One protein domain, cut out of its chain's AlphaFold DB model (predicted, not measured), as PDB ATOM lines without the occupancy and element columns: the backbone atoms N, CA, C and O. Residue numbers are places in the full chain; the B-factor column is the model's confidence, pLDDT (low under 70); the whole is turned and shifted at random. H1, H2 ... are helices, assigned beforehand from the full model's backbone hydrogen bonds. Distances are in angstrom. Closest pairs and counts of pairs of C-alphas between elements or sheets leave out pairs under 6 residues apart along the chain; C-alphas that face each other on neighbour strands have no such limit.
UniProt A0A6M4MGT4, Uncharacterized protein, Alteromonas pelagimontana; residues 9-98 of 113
ATOM      1  N   PRO A   9      -6.584  33.067  40.252       96.31
ATOM      2  CA  PRO A   9      -5.225  32.739  39.804       96.31
ATOM      3  C   PRO A   9      -4.140  32.748  40.888       96.31
ATOM      4  O   PRO A   9      -3.102  32.123  40.703       96.31
ATOM      5  N   PHE A  10      -4.344  33.433  42.020       94.94
ATOM      6  CA  PHE A  10      -3.437  33.292  43.164       94.94
ATOM      7  C   PHE A  10      -3.498  31.871  43.740       94.94
ATOM      8  O   PHE A  10      -2.459  31.295  44.043       94.94
ATOM      9  N   TRP A  11      -4.697  31.302  43.863       93.00
ATOM     10  CA  TRP A  11      -4.896  29.939  44.356       93.00
ATOM     11  C   TRP A  11      -4.491  28.890  43.332       93.00
ATOM     12  O   TRP A  11      -3.919  27.877  43.712       93.00
ATOM     13  N   ASP A  12      -4.703  29.157  42.043       96.00
ATOM     14  CA  ASP A  12      -4.210  28.277  40.981       96.00
ATOM     15  C   ASP A  12      -2.678  28.164  41.043       96.00
ATOM     16  O   ASP A  12      -2.144  27.064  40.933       96.00
ATOM     17  N   TYR A  13      -1.977  29.270  41.333       96.81
ATOM     18  CA  TYR A  13      -0.538  29.256  41.609       96.81
ATOM     19  C   TYR A  13      -0.182  28.471  42.881       96.81
ATOM     20  O   TYR A  13       0.695  27.612  42.835       96.81
ATOM     21  N   GLN A  14      -0.873  28.704  44.005       93.69
ATOM     22  CA  GLN A  14      -0.628  27.947  45.246       93.69
ATOM     23  C   GLN A  14      -0.838  26.433  45.069       93.69
ATOM     24  O   GLN A  14      -0.162  25.640  45.715       93.69
ATOM     25  N   ASN A  15      -1.744  26.038  44.173       94.38
ATOM     26  CA  ASN A  15      -2.043  24.643  43.860       94.38
ATOM     27  C   ASN A  15      -1.132  24.048  42.769       94.38
ATOM     28  O   ASN A  15      -1.338  22.905  42.376       94.38
ATOM     29  N   GLY A  16      -0.154  24.802  42.253       96.50
ATOM     30  CA  GLY A  16       0.766  24.339  41.206       96.50
ATOM     31  C   GLY A  16       0.171  24.285  39.793       96.50
ATOM     32  O   GLY A  16       0.823  23.791  38.879       96.50
ATOM     33  N   ASN A  17      -1.037  24.820  39.588       97.12
ATOM     34  CA  ASN A  17      -1.727  24.854  38.290       97.12
ATOM     35  C   ASN A  17      -1.354  26.077  37.437       97.12
ATOM     36  O   ASN A  17      -1.820  26.213  36.306       97.12
ATOM     37  N   LEU A  18      -0.573  27.005  37.992       97.56
ATOM     38  CA  LEU A  18      -0.147  28.236  37.338       97.56
ATOM     39  C   LEU A  18       1.262  28.595  37.810       97.56
ATOM     40  O   LEU A  18       1.572  28.429  38.990       97.56
ATOM     41  N   THR A  19       2.111  29.118  36.928       98.06
ATOM     42  CA  THR A  19       3.432  29.603  37.352       98.06
ATOM     43  C   THR A  19       3.318  30.916  38.135       98.06
ATOM     44  O   THR A  19       2.350  31.674  38.003       98.06
ATOM     45  N   GLU A  20       4.327  31.223  38.955       97.19
ATOM     46  CA  GLU A  20       4.357  32.482  39.711       97.19
ATOM     47  C   GLU A  20       4.383  33.710  38.785       97.19
ATOM     48  O   GLU A  20       3.727  34.718  39.065       97.19
ATOM     49  N   GLU A  21       5.120  33.619  37.675       97.94
ATOM     50  CA  GLU A  21       5.230  34.681  36.673       97.94
ATOM     51  C   GLU A  21       3.873  34.968  36.023       97.94
ATOM     52  O   GLU A  21       3.426  36.119  35.988       97.94
ATOM     53  N   GLU A  22       3.167  33.921  35.590       97.38
ATOM     54  CA  GLU A  22       1.831  34.057  35.016       97.38
ATOM     55  C   GLU A  22       0.836  34.636  36.024       97.38
ATOM     56  O   GLU A  22       0.074  35.543  35.681       97.38
ATOM     57  N   PHE A  23       0.848  34.166  37.276       96.31
ATOM     58  CA  PHE A  23       0.019  34.735  38.340       96.31
ATOM     59  C   PHE A  23       0.288  36.236  38.512       96.31
ATOM     60  O   PHE A  23      -0.656  37.036  38.493       96.31
ATOM     61  N   LYS A  24       1.557  36.634  38.668       97.00
ATOM     62  CA  LYS A  24       1.955  38.033  38.883       97.00
ATOM     63  C   LYS A  24       1.539  38.915  37.708       97.00
ATOM     64  O   LYS A  24       0.941  39.973  37.929       97.00
ATOM     65  N   SER A  25       1.780  38.454  36.481       97.69
ATOM     66  CA  SER A  25       1.386  39.145  35.250       97.69
ATOM     67  C   SER A  25      -0.134  39.343  35.176       97.69
ATOM     68  O   SER A  25      -0.624  40.472  35.056       97.69
ATOM     69  N   ARG A  26      -0.912  38.268  35.375       97.06
ATOM     70  CA  ARG A  26      -2.384  38.320  35.365       97.06
ATOM     71  C   ARG A  26      -2.936  39.219  36.473       97.06
ATOM     72  O   ARG A  26      -3.881  39.977  36.240       97.06
ATOM     73  N   PHE A  27      -2.343  39.188  37.667       96.44
ATOM     74  CA  PHE A  27      -2.777  40.025  38.783       96.44
ATOM     75  C   PHE A  27      -2.521  41.514  38.522       96.44
ATOM     76  O   PHE A  27      -3.415  42.336  38.745       96.44
ATOM     77  N   ALA A  28      -1.347  41.866  37.988       96.38
ATOM     78  CA  ALA A  28      -1.022  43.235  37.595       96.38
ATOM     79  C   ALA A  28      -1.975  43.751  36.503       96.38
ATOM     80  O   ALA A  28      -2.564  44.827  36.653       96.38
ATOM     81  N   ALA A  29      -2.215  42.947  35.463       96.00
ATOM     82  CA  ALA A  29      -3.169  43.267  34.405       96.00
ATOM     83  C   ALA A  29      -4.594  43.451  34.954       96.00
ATOM     84  O   ALA A  29      -5.282  44.412  34.606       96.00
ATOM     85  N   SER A  30      -5.030  42.582  35.871       94.94
ATOM     86  CA  SER A  30      -6.351  42.681  36.493       94.94
ATOM     87  C   SER A  30      -6.508  43.949  37.340       94.94
ATOM     88  O   SER A  30      -7.561  44.585  37.273       94.94
ATOM     89  N   LYS A  31      -5.474  44.358  38.090       94.75
ATOM     90  CA  LYS A  31      -5.476  45.628  38.833       94.75
ATOM     91  C   LYS A  31      -5.538  46.837  37.899       94.75
ATOM     92  O   LYS A  31      -6.347  47.731  38.134       94.75
ATOM     93  N   SER A  32      -4.726  46.841  36.842       95.31
ATOM     94  CA  SER A  32      -4.715  47.911  35.837       95.31
ATOM     95  C   SER A  32      -6.079  48.048  35.155       95.31
ATOM     96  O   SER A  32      -6.651  49.138  35.107       95.31
ATOM     97  N   ARG A  33      -6.675  46.923  34.737       95.12
ATOM     98  CA  ARG A  33      -8.023  46.892  34.156       95.12
ATOM     99  C   ARG A  33      -9.076  47.437  35.119       95.12
ATOM    100  O   ARG A  33      -9.920  48.214  34.691       95.12
ATOM    101  N   ALA A  34      -9.026  47.059  36.397       93.62
ATOM    102  CA  ALA A  34      -9.964  47.561  37.398       93.62
ATOM    103  C   ALA A  34      -9.843  49.080  37.596       93.62
ATOM    104  O   ALA A  34     -10.856  49.772  37.617       93.62
ATOM    105  N   ALA A  35      -8.615  49.598  37.700       94.12
ATOM    106  CA  ALA A  35      -8.362  51.029  37.851       94.12
ATOM    107  C   ALA A  35      -8.841  51.819  36.624       94.12
ATOM    108  O   ALA A  35      -9.542  52.817  36.770       94.12
ATOM    109  N   LYS A  36      -8.536  51.330  35.413       96.62
ATOM    110  CA  LYS A  36      -9.003  51.938  34.163       96.62
ATOM    111  C   LYS A  36     -10.527  51.910  34.056       96.62
ATOM    112  O   LYS A  36     -11.117  52.918  33.686       96.62
ATOM    113  N   ALA A  37     -11.166  50.789  34.381       96.06
ATOM    114  CA  ALA A  37     -12.621  50.675  34.344       96.06
ATOM    115  C   ALA A  37     -13.287  51.650  35.325       96.06
ATOM    116  O   ALA A  37     -14.241  52.328  34.953       96.06
ATOM    117  N   LEU A  38     -12.750  51.765  36.543       93.00
ATOM    118  CA  LEU A  38     -13.258  52.692  37.551       93.00
ATOM    119  C   LEU A  38     -13.090  54.155  37.119       93.00
ATOM    120  O   LEU A  38     -14.042  54.922  37.206       93.00
ATOM    121  N   GLY A  39     -11.916  54.524  36.598       95.81
ATOM    122  CA  GLY A  39     -11.639  55.888  36.129       95.81
ATOM    123  C   GLY A  39     -12.431  56.306  34.886       95.81
ATOM    124  O   GLY A  39     -12.584  57.495  34.646       95.81
ATOM    125  N   ASN A  40     -12.952  55.347  34.113       96.31
ATOM    126  CA  ASN A  40     -13.787  55.597  32.931       96.31
ATOM    127  C   ASN A  40     -15.272  55.264  33.167       96.31
ATOM    128  O   ASN A  40     -16.013  55.098  32.200       96.31
ATOM    129  N   THR A  41     -15.701  55.092  34.423       94.81
ATOM    130  CA  THR A  41     -17.101  54.793  34.791       94.81
ATOM    131  C   THR A  41     -17.675  53.581  34.041       94.81
ATOM    132  O   THR A  41     -18.859  53.504  33.719       94.81
ATOM    133  N   GLN A  42     -16.832  52.587  33.748       96.88
ATOM    134  CA  GLN A  42     -17.239  51.351  33.081       96.88
ATOM    135  C   GLN A  42     -17.868  50.394  34.097       96.88
ATOM    136  O   GLN A  42     -17.291  49.360  34.448       96.88
ATOM    137  N   THR A  43     -19.058  50.747  34.582       93.62
ATOM    138  CA  THR A  43     -19.749  50.062  35.684       93.62
ATOM    139  C   THR A  43     -19.901  48.564  35.443       93.62
ATOM    140  O   THR A  43     -19.607  47.779  36.340       93.62
ATOM    141  N   GLN A  44     -20.256  48.142  34.224       95.25
ATOM    142  CA  GLN A  44     -20.357  46.723  33.863       95.25
ATOM    143  C   GLN A  44     -19.041  45.969  34.113       95.25
ATOM    144  O   GLN A  44     -19.040  44.884  34.691       95.25
ATOM    145  N   VAL A  45     -17.907  46.548  33.707       95.81
ATOM    146  CA  VAL A  45     -16.584  45.925  33.864       95.81
ATOM    147  C   VAL A  45     -16.196  45.863  35.338       95.81
ATOM    148  O   VAL A  45     -15.680  44.844  35.796       95.81
ATOM    149  N   VAL A  46     -16.462  46.930  36.096       94.38
ATOM    150  CA  VAL A  46     -16.202  46.956  37.541       94.38
ATOM    151  C   VAL A  46     -17.043  45.895  38.255       94.38
ATOM    152  O   VAL A  46     -16.486  45.101  39.012       94.38
ATOM    153  N   LEU A  47     -18.345  45.822  37.965       94.81
ATOM    154  CA  LEU A  47     -19.250  44.816  38.525       94.81
ATOM    155  C   LEU A  47     -18.798  43.398  38.179       94.81
ATOM    156  O   LEU A  47     -18.695  42.568  39.079       94.81
ATOM    157  N   GLN A  48     -18.443  43.128  36.920       95.62
ATOM    158  CA  GLN A  48     -17.930  41.822  36.503       95.62
ATOM    159  C   GLN A  48     -16.704  41.413  37.329       95.62
ATOM    160  O   GLN A  48     -16.638  40.296  37.842       95.62
ATOM    161  N   LEU A  49     -15.739  42.322  37.494       94.69
ATOM    162  CA  LEU A  49     -14.538  42.051  38.279       94.69
ATOM    163  C   LEU A  49     -14.868  41.816  39.758       94.69
ATOM    164  O   LEU A  49     -14.285  40.920  40.366       94.69
ATOM    165  N   VAL A  50     -15.789  42.589  40.346       94.38
ATOM    166  CA  VAL A  50     -16.202  42.413  41.750       94.38
ATOM    167  C   VAL A  50     -16.886  41.060  41.932       94.38
ATOM    168  O   VAL A  50     -16.490  40.297  42.812       94.38
ATOM    169  N   LEU A  51     -17.838  40.713  41.063       95.62
ATOM    170  CA  LEU A  51     -18.565  39.442  41.107       95.62
ATOM    171  C   LEU A  51     -17.628  38.234  40.952       95.62
ATOM    172  O   LEU A  51     -17.775  37.254  41.676       95.62
ATOM    173  N   GLN A  52     -16.598  38.317  40.103       95.62
ATOM    174  CA  GLN A  52     -15.565  37.273  40.011       95.62
ATOM    175  C   GLN A  52     -14.801  37.072  41.332       95.62
ATOM    176  O   GLN A  52     -14.492  35.941  41.719       95.62
ATOM    177  N   ARG A  53     -14.483  38.163  42.044       94.00
ATOM    178  CA  ARG A  53     -13.829  38.092  43.363       94.00
ATOM    179  C   ARG A  53     -14.767  37.508  44.419       94.00
ATOM    180  O   ARG A  53     -14.333  36.686  45.223       94.00
ATOM    181  N   LEU A  54     -16.047  37.877  44.378       94.81
ATOM    182  CA  LEU A  54     -17.081  37.314  45.249       94.81
ATOM    183  C   LEU A  54     -17.283  35.819  45.011       94.81
ATOM    184  O   LEU A  54     -17.421  35.077  45.975       94.81
ATOM    185  N   TYR A  55     -17.226  35.361  43.760       94.50
ATOM    186  CA  TYR A  55     -17.309  33.937  43.441       94.50
ATOM    187  C   TYR A  55     -16.156  33.144  44.072       94.50
ATOM    188  O   TYR A  55     -16.378  32.126  44.723       94.50
ATOM    189  N   THR A  56     -14.928  33.664  43.965       93.44
ATOM    190  CA  THR A  56     -13.751  33.067  44.622       93.44
ATOM    191  C   THR A  56     -13.935  33.032  46.142       93.44
ATOM    192  O   THR A  56     -13.705  32.005  46.775       93.44
ATOM    193  N   LEU A  57     -14.400  34.136  46.735       91.94
ATOM    194  CA  LEU A  57     -14.653  34.224  48.173       91.94
ATOM    195  C   LEU A  57     -15.744  33.242  48.631       91.94
ATOM    196  O   LEU A  57     -15.574  32.566  49.639       91.94
ATOM    197  N   ARG A  58     -16.836  33.106  47.872       92.69
ATOM    198  CA  ARG A  58     -17.896  32.121  48.126       92.69
ATOM    199  C   ARG A  58     -17.337  30.700  48.101       92.69
ATOM    200  O   ARG A  58     -17.639  29.925  49.002       92.69
ATOM    201  N   ASN A  59     -16.469  30.378  47.145       91.38
ATOM    202  CA  ASN A  59     -15.815  29.069  47.109       91.38
ATOM    203  C   ASN A  59     -14.941  28.829  48.349       91.38
ATOM    204  O   ASN A  59     -14.976  27.733  48.894       91.38
ATOM    205  N   GLN A  60     -14.242  29.847  48.858       89.00
ATOM    206  CA  GLN A  60     -13.445  29.724  50.089       89.00
ATOM    207  C   GLN A  60     -14.280  29.480  51.348       89.00
ATOM    208  O   GLN A  60     -13.818  28.821  52.280       89.00
ATOM    209  N   LEU A  61     -15.486  30.051  51.398       87.06
ATOM    210  CA  LEU A  61     -16.416  29.865  52.511       87.06
ATOM    211  C   LEU A  61     -17.016  28.456  52.515       87.06
ATOM    212  O   LEU A  61     -17.174  27.875  53.582       87.06
ATOM    213  N   ILE A  62     -17.345  27.918  51.336       88.69
ATOM    214  CA  ILE A  62     -18.039  26.628  51.202       88.69
ATOM    215  C   ILE A  62     -17.065  25.444  51.161       88.69
ATOM    216  O   ILE A  62     -17.327  24.414  51.773       88.69
ATOM    217  N   HIS A  63     -15.947  25.576  50.445       86.56
ATOM    218  CA  HIS A  63     -15.028  24.469  50.155       86.56
ATOM    219  C   HIS A  63     -13.708  24.541  50.941       86.56
ATOM    220  O   HIS A  63     -12.846  23.684  50.768       86.56
ATOM    221  N   GLY A  64     -13.549  25.530  51.827       74.56
ATOM    222  CA  GLY A  64     -12.348  25.717  52.641       74.56
ATOM    223  C   GLY A  64     -11.401  26.797  52.103       74.56
ATOM    224  O   GLY A  64     -11.459  27.202  50.947       74.56
ATOM    225  N   GLY A  65     -10.540  27.316  52.983       66.31
ATOM    226  CA  GLY A  65      -9.691  28.496  52.742       66.31
ATOM    227  C   GLY A  65     -10.066  29.698  53.620       66.31
ATOM    228  O   GLY A  65      -9.221  30.541  53.923       66.31
ATOM    229  N   ALA A  66     -11.301  29.731  54.127       63.50
ATOM    230  CA  ALA A  66     -11.726  30.595  55.225       63.50
ATOM    231  C   ALA A  66     -11.653  29.822  56.557       63.50
ATOM    232  O   ALA A  66     -12.666  29.376  57.087       63.50
ATOM    233  N   THR A  67     -10.451  29.589  57.093       55.50
ATOM    234  CA  THR A  67     -10.317  28.847  58.359       55.50
ATOM    235  C   THR A  67     -10.798  29.672  59.561       55.50
ATOM    236  O   THR A  67     -10.735  30.908  59.576       55.50
ATOM    237  N   TRP A  68     -11.297  28.990  60.596       52.41
ATOM    238  CA  TRP A  68     -11.550  29.582  61.914       52.41
ATOM    239  C   TRP A  68     -10.272  30.296  62.401       52.41
ATOM    240  O   TRP A  68      -9.184  29.732  62.322       52.41
ATOM    241  N   SER A  69     -10.387  31.560  62.819       58.72
ATOM    242  CA  SER A  69      -9.265  32.469  63.148       58.72
ATOM    243  C   SER A  69      -8.345  32.920  62.000       58.72
ATOM    244  O   SER A  69      -7.413  33.689  62.246       58.72
ATOM    245  N   SER A  70      -8.606  32.555  60.738       67.56
ATOM    246  CA  SER A  70      -7.885  33.165  59.612       67.56
ATOM    247  C   SER A  70      -8.278  34.628  59.427       67.56
ATOM    248  O   SER A  70      -9.456  34.998  59.456       67.56
ATOM    249  N   ARG A  71      -7.258  35.463  59.206       71.56
ATOM    250  CA  ARG A  71      -7.386  36.885  58.851       71.56
ATOM    251  C   ARG A  71      -7.284  37.130  57.342       71.56
ATOM    252  O   ARG A  71      -7.467  38.257  56.903       71.56
ATOM    253  N   VAL A  72      -7.015  36.089  56.550       74.56
ATOM    254  CA  VAL A  72      -6.586  36.195  55.145       74.56
ATOM    255  C   VAL A  72      -7.633  36.864  54.246       74.56
ATOM    256  O   VAL A  72      -7.273  37.663  53.387       74.56
ATOM    257  N   ASN A  73      -8.922  36.577  54.452       79.06
ATOM    258  CA  ASN A  73     -10.022  37.111  53.639       79.06
ATOM    259  C   ASN A  73     -11.108  37.828  54.464       79.06
ATOM    260  O   ASN A  73     -12.182  38.122  53.941       79.06
ATOM    261  N   ARG A  74     -10.852  38.140  55.745       85.25
ATOM    262  CA  ARG A  74     -11.874  38.708  56.648       85.25
ATOM    263  C   ARG A  74     -12.323  40.105  56.251       85.25
ATOM    264  O   ARG A  74     -13.520  40.371  56.276       85.25
ATOM    265  N   ASP A  75     -11.395  40.963  55.846       88.12
ATOM    266  CA  ASP A  75     -11.753  42.299  55.365       88.12
ATOM    267  C   ASP A  75     -12.534  42.205  54.050       88.12
ATOM    268  O   ASP A  75     -13.559  42.858  53.894       88.12
ATOM    269  N   GLN A  76     -12.142  41.290  53.154       88.88
ATOM    270  CA  GLN A  76     -12.891  41.049  51.918       88.88
ATOM    271  C   GLN A  76     -14.297  40.508  52.180       88.88
ATOM    272  O   GLN A  76     -15.206  40.838  51.429       88.88
ATOM    273  N   LEU A  77     -14.495  39.714  53.234       89.62
ATOM    274  CA  LEU A  77     -15.821  39.257  53.640       89.62
ATOM    275  C   LEU A  77     -16.702  40.406  54.141       89.62
ATOM    276  O   LEU A  77     -17.879  40.456  53.794       89.62
ATOM    277  N   ARG A  78     -16.144  41.344  54.914       90.94
ATOM    278  CA  ARG A  78     -16.877  42.545  55.348       90.94
ATOM    279  C   ARG A  78     -17.256  43.425  54.155       90.94
ATOM    280  O   ARG A  78     -18.420  43.803  54.038       90.94
ATOM    281  N   ASP A  79     -16.308  43.678  53.253       92.12
ATOM    282  CA  ASP A  79     -16.541  44.454  52.029       92.12
ATOM    283  C   ASP A  79     -17.595  43.783  51.140       92.12
ATOM    284  O   ASP A  79     -18.512  44.437  50.648       92.12
ATOM    285  N   ALA A  80     -17.496  42.459  50.973       92.94
ATOM    286  CA  ALA A  80     -18.452  41.655  50.225       92.94
ATOM    287  C   ALA A  80     -19.861  41.761  50.807       92.94
ATOM    288  O   ALA A  80     -20.813  41.961  50.058       92.94
ATOM    289  N   ASN A  81     -19.993  41.664  52.131       94.25
ATOM    290  CA  ASN A  81     -21.281  41.788  52.800       94.25
ATOM    291  C   ASN A  81     -21.887  43.186  52.603       94.25
ATOM    292  O   ASN A  81     -23.050  43.297  52.231       94.25
ATOM    293  N   CYS A  82     -21.092  44.247  52.780       95.50
ATOM    294  CA  CYS A  82     -21.533  45.629  52.553       95.50
ATOM    295  C   CYS A  82     -21.998  45.856  51.105       95.50
ATOM    296  O   CYS A  82     -23.045  46.457  50.862       95.50
ATOM    297  N   PHE A  83     -21.244  45.329  50.140       94.81
ATOM    298  CA  PHE A  83     -21.578  45.428  48.726       94.81
ATOM    299  C   PHE A  83     -22.847  44.640  48.370       94.81
ATOM    300  O   PHE A  83     -23.740  45.178  47.718       94.81
ATOM    301  N   LEU A  84     -22.964  43.385  48.818       96.31
ATOM    302  CA  LEU A  84     -24.133  42.542  48.542       96.31
ATOM    303  C   LEU A  84     -25.411  43.093  49.182       96.31
ATOM    304  O   LEU A  84     -26.474  42.978  48.578       96.31
ATOM    305  N   HIS A  85     -25.306  43.745  50.344       96.94
ATOM    306  CA  HIS A  85     -26.440  44.400  51.000       96.94
ATOM    307  C   HIS A  85     -27.059  45.521  50.151       96.94
ATOM    308  O   HIS A  85     -28.233  45.832  50.310       96.94
ATOM    309  N   GLN A  86     -26.292  46.108  49.230       95.94
ATOM    310  CA  GLN A  86     -26.786  47.106  48.278       95.94
ATOM    311  C   GLN A  86     -27.162  46.472  46.935       95.94
ATOM    312  O   GLN A  86     -28.198  46.798  46.358       95.94
ATOM    313  N   LEU A  87     -26.334  45.548  46.437       95.81
ATOM    314  CA  LEU A  87     -26.525  44.945  45.121       95.81
ATOM    315  C   LEU A  87     -27.774  44.057  45.062       95.81
ATOM    316  O   LEU A  87     -28.522  44.140  44.095       95.81
ATOM    317  N   VAL A  88     -27.989  43.195  46.060       96.25
ATOM    318  CA  VAL A  88     -29.083  42.213  46.018       96.25
ATOM    319  C   VAL A  88     -30.453  42.900  45.982       96.25
ATOM    320  O   VAL A  88     -31.222  42.576  45.079       96.25
ATOM    321  N   PRO A  89     -30.766  43.884  46.851       97.69
ATOM    322  CA  PRO A  89     -32.030  44.613  46.749       97.69
ATOM    323  C   PRO A  89     -32.207  45.332  45.409       97.69
ATOM    324  O   PRO A  89     -33.292  45.288  44.843       97.69
ATOM    325  N   ALA A  90     -31.145  45.944  44.872       96.38
ATOM    326  CA  ALA A  90     -31.205  46.616  43.576       96.38
ATOM    327  C   ALA A  90     -31.499  45.634  42.429       96.38
ATOM    328  O   ALA A  90     -32.322  45.928  41.568       96.38
ATOM    329  N   LEU A  91     -30.867  44.454  42.429       94.38
ATOM    330  CA  LEU A  91     -31.151  43.407  41.446       94.38
ATOM    331  C   LEU A  91     -32.603  42.928  41.545       94.38
ATOM    332  O   LEU A  91     -33.277  42.847  40.523       94.38
ATOM    333  N   LEU A  92     -33.095  42.660  42.757       94.50
ATOM    334  CA  LEU A  92     -34.474  42.219  42.973       94.50
ATOM    335  C   LEU A  92     -35.494  43.274  42.523       94.50
ATOM    336  O   LEU A  92     -36.460  42.927  41.853       94.50
ATOM    337  N   ASP A  93     -35.261  44.552  42.826       97.44
ATOM    338  CA  ASP A  93     -36.117  45.655  42.374       97.44
ATOM    339  C   ASP A  93     -36.173  45.743  40.839       97.44
ATOM    340  O   ASP A  93     -37.254  45.865  40.260       97.44
ATOM    341  N   ILE A  94     -35.027  45.600  40.161       95.94
ATOM    342  CA  ILE A  94     -34.973  45.567  38.692       95.94
ATOM    343  C   ILE A  94     -35.745  44.355  38.150       95.94
ATOM    344  O   ILE A  94     -36.532  44.514  37.217       95.94
ATOM    345  N   MET A  95     -35.561  43.166  38.730       94.88
ATOM    346  CA  MET A  95     -36.272  41.952  38.311       94.88
ATOM    347  C   MET A  95     -37.789  42.097  38.473       94.88
ATOM    348  O   MET A  95     -38.541  41.810  37.545       94.88
ATOM    349  N   MET A  96     -38.246  42.608  39.619       94.38
ATOM    350  CA  MET A  96     -39.669  42.814  39.906       94.38
ATOM    351  C   MET A  96     -40.321  43.844  38.977       94.38
ATOM    352  O   MET A  96     -41.487  43.692  38.620       94.38
ATOM    353  N   LYS A  97     -39.582  44.884  38.573       97.38
ATOM    354  CA  LYS A  97     -40.069  45.908  37.633       97.38
ATOM    355  C   LYS A  97     -40.127  45.431  36.184       97.38
ATOM    356  O   LYS A  97     -40.825  46.045  35.384       97.38
ATOM    357  N   ASN A  98     -39.419  44.355  35.844       96.56
ATOM    358  CA  ASN A  98     -39.318  43.844  34.478       96.56
ATOM    359  C   ASN A  98     -39.621  42.331  34.442       96.56
ATOM    360  O   ASN A  98     -38.763  41.538  34.055       96.56
TER     361      ASN A  98
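AT A GLANCE: This is residues 9 to 98 of the 113 residues of an uncharacterized protein of Alteromonas pelagimontana (UniProt A0A6M4MGT4). Four helices make a loose zigzag: short H1 folds back on H2, H2 and H3 meet near their ends as a V, and H4 crosses H3, residues 88 to 98 sticking out. The printed part has 90 residues, is all helix, with radius of gyration of the C-alphas 15.5 A and spans of 46 by 35 by 21 A.

IN THESE COORDINATES: Find C-alpha 9 at (-5.225, 32.739, 39.804), where H1, residues 9 to 14, begins. H2, residues 20 to 39, runs 28.6 A; H3, residues 43 to 63, 29.8 A. H4, residues 74 to 97, kinked 30 degrees near residue 83, runs 34.8 A to (-40.069, 45.908, 37.633).

HOW THE PARTS SIT: H1 and H2, a hairpin, touch closest at C-alphas 9 and 23, 5.8 A. H2 and H3, also a hairpin, touch closest at C-alphas 37 and 46, 6.1 A. H3 and H4 only just touch, with 3 pairs of C-alphas within 8 A, at a steep tilt of 60 degrees. Every O i to N i+4 pair is within hydrogen-bond range in H1, H2 and H3; in H4, 18 of 20.

THE WHOLE: The printed part has no cut and no long link; pLDDT is under 70 at residues 65 to 70.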